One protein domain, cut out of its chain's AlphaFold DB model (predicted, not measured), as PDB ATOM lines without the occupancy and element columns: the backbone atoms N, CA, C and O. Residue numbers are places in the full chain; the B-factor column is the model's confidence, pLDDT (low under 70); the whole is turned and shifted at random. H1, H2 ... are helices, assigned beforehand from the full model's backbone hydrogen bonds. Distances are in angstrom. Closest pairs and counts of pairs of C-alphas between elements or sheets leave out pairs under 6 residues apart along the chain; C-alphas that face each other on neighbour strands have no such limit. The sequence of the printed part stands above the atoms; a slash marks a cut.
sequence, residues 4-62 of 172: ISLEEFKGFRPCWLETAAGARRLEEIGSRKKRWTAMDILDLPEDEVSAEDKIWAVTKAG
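Overview. This is residues 4 to 62 of the 172 residues of an uncharacterized protein of Acutalibacter muris (UniProt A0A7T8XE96). Two pairs of helices make the two sides: H3, the longest, forms a corner with short H2, and H5 has short H4 packed on it. Short H1 sits near the end of H3 at Gly 30. The printed part has 59 residues with five named helices, H1 to H5 in order, and no named strand: all helix. It is compact, with a radius of gyration of the C-alphas of 10.3 A and spans of 26 by 24 by 20 A.

Along the chain. H3, residues 20 to 30, is 15.0 A long and begins at C-alpha 20 (27.473, 7.557, 33.641). H2 is residues 15 to 18 and H1 residues 6 to 10. H4 is residues 38 to 42. H5, residues 51 to 60, is 14.0 A long and ends at C-alpha 60 (13.655, 17.310, 47.698).

Arrangement. H3 and H2 touch only at the corner; their closest C-alphas, Gly 22 and Trp 16, are 4.2 A apart. H1 and H3 are close but not clearly touching, closest at the C-alphas of Leu 6 and Gly 30, 5.3 A. H4 and H5 touch, closest at the C-alphas of Ala 38 and Val 58, 5.5 A. H3 and H5 are apart. Every O i to N i+4 pair is within hydrogen-bond range in H1, H3, H4 and H5; H2 is too short for one.

Size, cuts and confidence. The two C-alphas farthest apart, Ala 20 and Met 39, are 26.5 A apart. The printed part has no cut and no long link, and no printed residue is under 70 in pLDDT.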
ATOM      1  N   ILE A   4      13.367  25.200  39.415       96.94
ATOM      2  CA  ILE A   4      14.776  24.856  39.620       96.94
ATOM      3  C   ILE A   4      15.496  24.669  38.279       96.94
ATOM      4  O   ILE A   4      14.886  24.217  37.310       96.94
ATOM      5  N   SER A   5      16.768  25.049  38.187       97.19
ATOM      6  CA  SER A   5      17.625  24.716  37.039       97.19
ATOM      7  C   SER A   5      18.259  23.332  37.195       97.19
ATOM      8  O   SER A   5      18.332  22.792  38.296       97.19
ATOM      9  N   LEU A   6      18.769  22.758  36.104       96.94
ATOM     10  CA  LEU A   6      19.487  21.482  36.161       96.94
ATOM     11  C   LEU A   6      20.701  21.536  37.109       96.94
ATOM     12  O   LEU A   6      20.909  20.612  37.890       96.94
ATOM     13  N   GLU A   7      21.475  22.623  37.088       97.00
ATOM     14  CA  GLU A   7      22.650  22.773  37.961       97.00
ATOM     15  C   GLU A   7      22.264  22.881  39.441       97.00
ATOM     16  O   GLU A   7      22.856  22.216  40.290       97.00
ATOM     17  N   GLU A   8      21.214  23.648  39.755       96.62
ATOM     18  CA  GLU A   8      20.642  23.693  41.106       96.62
ATOM     19  C   GLU A   8      20.155  22.294  41.535       96.62
ATOM     20  O   GLU A   8      20.394  21.871  42.666       96.62
ATOM     21  N   PHE A   9      19.515  21.547  40.625       96.69
ATOM     22  CA  PHE A   9      18.999  20.203  40.891       96.69
ATOM     23  C   PHE A   9      20.116  19.187  41.175       96.69
ATOM     24  O   PHE A   9      20.021  18.411  42.128       96.69
ATOM     25  N   LYS A  10      21.222  19.226  40.419       96.31
ATOM     26  CA  LYS A  10      22.412  18.390  40.672       96.31
ATOM     27  C   LYS A  10      23.009  18.622  42.061       96.31
ATOM     28  O   LYS A  10      23.562  17.688  42.643       96.31
ATOM     29  N   GLY A  11      22.844  19.819  42.631       95.75
ATOM     30  CA  GLY A  11      23.247  20.135  44.004       95.75
ATOM     31  C   GLY A  11      22.602  19.234  45.068       95.75
ATOM     32  O   GLY A  11      23.209  18.983  46.109       95.75
ATOM     33  N   PHE A  12      21.422  18.665  44.791       94.25
ATOM     34  CA  PHE A  12      20.756  17.697  45.674       94.25
ATOM     35  C   PHE A  12      21.332  16.277  45.584       94.25
ATOM     36  O   PHE A  12      20.946  15.427  46.385       94.25
ATOM     37  N   ARG A  13      22.274  16.038  44.658       94.88
ATOM     38  CA  ARG A  13      22.959  14.758  44.420       94.88
ATOM     39  C   ARG A  13      21.983  13.585  44.215       94.88
ATOM     40  O   ARG A  13      21.984  12.662  45.028       94.88
ATOM     41  N   PRO A  14      21.139  13.609  43.163       94.50
ATOM     42  CA  PRO A  14      20.288  12.467  42.839       94.50
ATOM     43  C   PRO A  14      21.141  11.231  42.532       94.50
ATOM     44  O   PRO A  14      22.213  11.352  41.934       94.50
ATOM     45  N   CYS A  15      20.636  10.041  42.869       93.62
ATOM     46  CA  CYS A  15      21.320   8.762  42.626       93.62
ATOM     47  C   CYS A  15      21.659   8.533  41.143       93.62
ATOM     48  O   CYS A  15      22.603   7.822  40.813       93.62
ATOM     49  N   TRP A  16      20.965   9.205  40.220       95.94
ATOM     50  CA  TRP A  16      21.287   9.175  38.793       95.94
ATOM     51  C   TRP A  16      22.713   9.659  38.490       95.94
ATOM     52  O   TRP A  16      23.289   9.238  37.492       95.94
ATOM     53  N   LEU A  17      23.321  10.480  39.353       96.44
ATOM     54  CA  LEU A  17      24.718  10.909  39.213       96.44
ATOM     55  C   LEU A  17      25.743   9.827  39.587       96.44
ATOM     56  O   LEU A  17      26.925   9.994  39.293       96.44
ATOM     57  N   GLU A  18      25.323   8.723  40.204       96.06
ATOM     58  CA  GLU A  18      26.218   7.627  40.596       96.06
ATOM     59  C   GLU A  18      26.700   6.809  39.390       96.06
ATOM     60  O   GLU A  18      27.715   6.116  39.468       96.06
ATOM     61  N   THR A  19      26.004   6.900  38.251       97.25
ATOM     62  CA  THR A  19      26.356   6.172  37.028       97.25
ATOM     63  C   THR A  19      26.450   7.103  35.823       97.25
ATOM     64  O   THR A  19      25.687   8.054  35.677       97.25
ATOM     65  N   ALA A  20      27.346   6.789  34.882       96.81
ATOM     66  CA  ALA A  20      27.473   7.557  33.641       96.81
ATOM     67  C   ALA A  20      26.207   7.491  32.761       96.81
ATOM     68  O   ALA A  20      25.931   8.407  31.988       96.81
ATOM     69  N   ALA A  21      25.436   6.402  32.841       96.50
ATOM     70  CA  ALA A  21      24.167   6.276  32.128       96.50
ATOM     71  C   ALA A  21      23.089   7.183  32.740       96.50
ATOM     72  O   ALA A  21      22.469   7.951  32.005       96.50
ATOM     73  N   GLY A  22      22.924   7.152  34.066       96.62
ATOM     74  CA  GLY A  22      21.984   8.021  34.776       96.62
ATOM     75  C   GLY A  22      22.331   9.502  34.618       96.62
ATOM     76  O   GLY A  22      21.452  10.300  34.304       96.62
ATOM     77  N   ALA A  23      23.614   9.865  34.719       97.38
ATOM     78  CA  ALA A  23      24.062  11.244  34.560       97.38
ATOM     79  C   ALA A  23      23.763  11.776  33.150       97.38
ATOM     80  O   ALA A  23      23.256  12.886  33.009       97.38
ATOM     81  N   ARG A  24      23.997  10.963  32.106       97.69
ATOM     82  CA  ARG A  24      23.629  11.320  30.725       97.69
ATOM     83  C   ARG A  24      22.124  11.490  30.554       97.69
ATOM     84  O   ARG A  24      21.712  12.452  29.919       97.69
ATOM     85  N   ARG A  25      21.311  10.605  31.141       96.81
ATOM     86  CA  ARG A  25      19.848  10.730  31.094       96.81
ATOM     87  C   ARG A  25      19.371  11.998  31.807       96.81
ATOM     88  O   ARG A  25      18.516  12.705  31.285       96.81
ATOM     89  N   LEU A  26      19.949  12.316  32.967       97.25
ATOM     90  CA  LEU A  26      19.631  13.538  33.705       97.25
ATOM     91  C   LEU A  26      19.983  14.797  32.900       97.25
ATOM     92  O   LEU A  26      19.202  15.742  32.892       97.25
ATOM     93  N   GLU A  27      21.127  14.808  32.213       97.88
ATOM     94  CA  GLU A  27      21.521  15.898  31.309       97.88
ATOM     95  C   GLU A  27      20.573  16.031  30.117       97.88
ATOM     96  O   GLU A  27      20.102  17.125  29.801       97.88
ATOM     97  N   GLU A  28      20.256  14.914  29.465       97.69
ATOM     98  CA  GLU A  28      19.353  14.885  28.319       97.69
ATOM     99  C   GLU A  28      17.972  15.431  28.686       97.69
ATOM    100  O   GLU A  28      17.450  16.292  27.983       97.69
ATOM    101  N   ILE A  29      17.397  14.982  29.805       97.62
ATOM    102  CA  ILE A  29      16.105  15.477  30.285       97.62
ATOM    103  C   ILE A  29      16.245  16.927  30.733       97.62
ATOM    104  O   ILE A  29      15.536  17.798  30.236       97.62
ATOM    105  N   GLY A  30      17.181  17.210  31.637       96.31
ATOM    106  CA  GLY A  30      17.330  18.513  32.272       96.31
ATOM    107  C   GLY A  30      17.606  19.645  31.285       96.31
ATOM    108  O   GLY A  30      17.106  20.750  31.485       96.31
ATOM    109  N   SER A  31      18.322  19.370  30.190       96.94
ATOM    110  CA  SER A  31      18.620  20.347  29.133       96.94
ATOM    111  C   SER A  31      17.408  20.742  28.279       96.94
ATOM    112  O   SER A  31      17.438  21.800  27.645       96.94
ATOM    113  N   ARG A  32      16.303  19.975  28.306       98.00
ATOM    114  CA  ARG A  32      15.068  20.289  27.553       98.00
ATOM    115  C   ARG A  32      14.420  21.600  28.002       98.00
ATOM    116  O   ARG A  32      13.714  22.234  27.220       98.00
ATOM    117  N   LYS A  33      14.639  22.019  29.256       97.12
ATOM    118  CA  LYS A  33      14.117  23.278  29.812       97.12
ATOM    119  C   LYS A  33      15.155  23.966  30.689       97.12
ATOM    120  O   LYS A  33      15.816  23.343  31.505       97.12
ATOM    121  N   LYS A  34      15.228  25.298  30.597       96.56
ATOM    122  CA  LYS A  34      16.122  26.105  31.451       96.56
ATOM    123  C   LYS A  34      15.752  26.035  32.935       96.56
ATOM    124  O   LYS A  34      16.634  26.084  33.788       96.56
ATOM    125  N   ARG A  35      14.453  25.982  33.237       97.19
ATOM    126  CA  ARG A  35      13.915  25.833  34.592       97.19
ATOM    127  C   ARG A  35      12.746  24.855  34.576       97.19
ATOM    128  O   ARG A  35      11.952  24.871  33.640       97.19
ATOM    129  N   TRP A  36      12.655  24.060  35.630       97.44
ATOM    130  CA  TRP A  36      11.665  23.013  35.839       97.44
ATOM    131  C   TRP A  36      10.791  23.359  37.037       97.44
ATOM    132  O   TRP A  36      11.302  23.705  38.103       97.44
ATOM    133  N   THR A  37       9.478  23.295  36.867       96.50
ATOM    134  CA  THR A  37       8.503  23.352  37.961       96.50
ATOM    135  C   THR A  37       8.202  21.950  38.488       96.50
ATOM    136  O   THR A  37       8.575  20.953  37.875       96.50
ATOM    137  N   ALA A  38       7.492  21.863  39.617       94.69
ATOM    138  CA  ALA A  38       7.002  20.578  40.116       94.69
ATOM    139  C   ALA A  38       6.145  19.848  39.066       94.69
ATOM    140  O   ALA A  38       6.340  18.659  38.854       94.69
ATOM    141  N   MET A  39       5.253  20.568  38.374       95.69
ATOM    142  CA  MET A  39       4.392  19.978  37.345       95.69
ATOM    143  C   MET A  39       5.196  19.484  36.147       95.69
ATOM    144  O   MET A  39       4.977  18.366  35.710       95.69
ATOM    145  N   ASP A  40       6.198  20.246  35.691       96.94
ATOM    146  CA  ASP A  40       7.049  19.798  34.581       96.94
ATOM    147  C   ASP A  40       7.724  18.450  34.871       96.94
ATOM    148  O   ASP A  40       7.890  17.649  33.959       96.94
ATOM    149  N   ILE A  41       8.127  18.216  36.125       96.25
ATOM    150  CA  ILE A  41       8.752  16.960  36.556       96.25
ATOM    151  C   ILE A  41       7.709  15.841  36.665       96.25
ATOM    152  O   ILE A  41       7.968  14.723  36.231       96.25
ATOM    153  N   LEU A  42       6.536  16.126  37.238       95.69
ATOM    154  CA  LEU A  42       5.456  15.142  37.386       95.69
ATOM    155  C   LEU A  42       4.902  14.679  36.029       95.69
ATOM    156  O   LEU A  42       4.589  13.498  35.873       95.69
ATOM    157  N   ASP A  43       4.857  15.585  35.052       97.56
ATOM    158  CA  ASP A  43       4.362  15.341  33.695       97.56
ATOM    159  C   ASP A  43       5.382  14.613  32.796       97.56
ATOM    160  O   ASP A  43       5.076  14.308  31.641       97.56
ATOM    161  N   LEU A  44       6.597  14.326  33.287       97.19
ATOM    162  CA  LEU A  44       7.568  13.522  32.538       97.19
ATOM    163  C   LEU A  44       6.989  12.128  32.230       97.19
ATOM    164  O   LEU A  44       6.315  11.552  33.085       97.19
ATOM    165  N   PRO A  45       7.250  11.542  31.054       96.50
ATOM    166  CA  PRO A  45       6.757  10.203  30.737       96.50
ATOM    167  C   PRO A  45       7.281   9.134  31.713       96.50
ATOM    168  O   PRO A  45       8.439   9.180  32.131       96.50
ATOM    169  N   GLU A  46       6.429   8.174  32.092       92.38
ATOM    170  CA  GLU A  46       6.774   7.089  33.037       92.38
ATOM    171  C   GLU A  46       7.865   6.142  32.508       92.38
ATOM    172  O   GLU A  46       8.590   5.525  33.283       92.38
ATOM    173  N   ASP A  47       8.006   6.018  31.187       94.06
ATOM    174  CA  ASP A  47       9.062   5.231  30.545       94.06
ATOM    175  C   ASP A  47      10.435   5.928  30.579       94.06
ATOM    176  O   ASP A  47      11.474   5.272  30.450       94.06
ATOM    177  N   GLU A  48      10.461   7.243  30.806       94.44
ATOM    178  CA  GLU A  48      11.691   8.022  30.956       94.44
ATOM    179  C   GLU A  48      12.130   8.157  32.418       94.44
ATOM    180  O   GLU A  48      13.316   7.990  32.735       94.44
ATOM    181  N   VAL A  49      11.174   8.475  33.297       95.94
ATOM    182  CA  VAL A  49      11.397   8.757  34.719       95.94
ATOM    183  C   VAL A  49      10.350   8.029  35.543       95.94
ATOM    184  O   VAL A  49       9.155   8.201  35.321       95.94
ATOM    185  N   SER A  50      10.798   7.257  36.529       95.38
ATOM    186  CA  SER A  50       9.895   6.525  37.415       95.38
ATOM    187  C   SER A  50       9.094   7.467  38.323       95.38
ATOM    188  O   SER A  50       9.565   8.546  38.695       95.38
ATOM    189  N   ALA A  51       7.907   7.040  38.758       93.19
ATOM    190  CA  ALA A  51       7.141   7.751  39.782       93.19
ATOM    191  C   ALA A  51       7.951   8.030  41.068       93.19
ATOM    192  O   ALA A  51       7.822   9.107  41.652       93.19
ATOM    193  N   GLU A  52       8.815   7.098  41.488       91.19
ATOM    194  CA  GLU A  52       9.692   7.268  42.655       91.19
ATOM    195  C   GLU A  52      10.666   8.436  42.460       91.19
ATOM    196  O   GLU A  52      10.731   9.335  43.303       91.19
ATOM    197  N   ASP A  53      11.353   8.482  41.316       94.62
ATOM    198  CA  ASP A  53      12.288   9.559  40.983       94.62
ATOM    199  C   ASP A  53      11.574  10.916  40.886       94.62
ATOM    200  O   ASP A  53      12.092  11.930  41.363       94.62
ATOM    201  N   LYS A  54      10.358  10.950  40.321       95.19
ATOM    202  CA  LYS A  54       9.539  12.171  40.250       95.19
ATOM    203  C   LYS A  54       9.167  12.678  41.642       95.19
ATOM    204  O   LYS A  54       9.342  13.865  41.929       95.19
ATOM    205  N   ILE A  55       8.676  11.797  42.518       92.81
ATOM    206  CA  ILE A  55       8.314  12.146  43.900       92.81
ATOM    207  C   ILE A  55       9.552  12.637  44.651       92.81
ATOM    208  O   ILE A  55       9.503  13.695  45.287       92.81
ATOM    209  N   TRP A  56      10.677  11.926  44.547       93.06
ATOM    210  CA  TRP A  56      11.935  12.336  45.170       93.06
ATOM    211  C   TRP A  56      12.367  13.727  44.694       93.06
ATOM    212  O   TRP A  56      12.630  14.609  45.512       93.06
ATOM    213  N   ALA A  57      12.367  13.965  43.381       94.00
ATOM    214  CA  ALA A  57      12.792  15.230  42.796       94.00
ATOM    215  C   ALA A  57      11.943  16.407  43.292       94.00
ATOM    216  O   ALA A  57      12.474  17.429  43.732       94.00
ATOM    217  N   VAL A  58      10.620  16.257  43.267       93.69
ATOM    218  CA  VAL A  58       9.681  17.327  43.617       93.69
ATOM    219  C   VAL A  58       9.689  17.637  45.117       93.69
ATOM    220  O   VAL A  58       9.608  18.807  45.508       93.69
ATOM    221  N   THR A  59       9.819  16.611  45.957       90.50
ATOM    222  CA  THR A  59       9.842  16.767  47.419       90.50
ATOM    223  C   THR A  59      11.190  17.274  47.932       90.50
ATOM    224  O   THR A  59      11.226  18.048  48.889       90.50
ATOM    225  N   LYS A  60      12.304  16.911  47.280       87.44
ATOM    226  CA  LYS A  60      13.655  17.310  47.698       87.44
ATOM    227  C   LYS A  60      14.058  18.701  47.212       87.44
ATOM    228  O   LYS A  60      14.702  19.433  47.960       87.44
ATOM    229  N   ALA A  61      13.654  19.087  46.001       81.19
ATOM    230  CA  ALA A  61      14.074  20.338  45.364       81.19
ATOM    231  C   ALA A  61      13.397  21.606  45.931       81.19
ATOM    232  O   ALA A  61      13.576  22.698  45.394       81.19
ATOM    233  N   GLY A  62      12.575  21.482  46.981       82.69
ATOM    234  CA  GLY A  62      11.864  22.614  47.584       82.69
ATOM    235  C   GLY A  62      10.890  23.309  46.628       82.69
ATOM    236  O   GLY A  62      10.546  24.472  46.846       82.69
TER     237      GLY A  62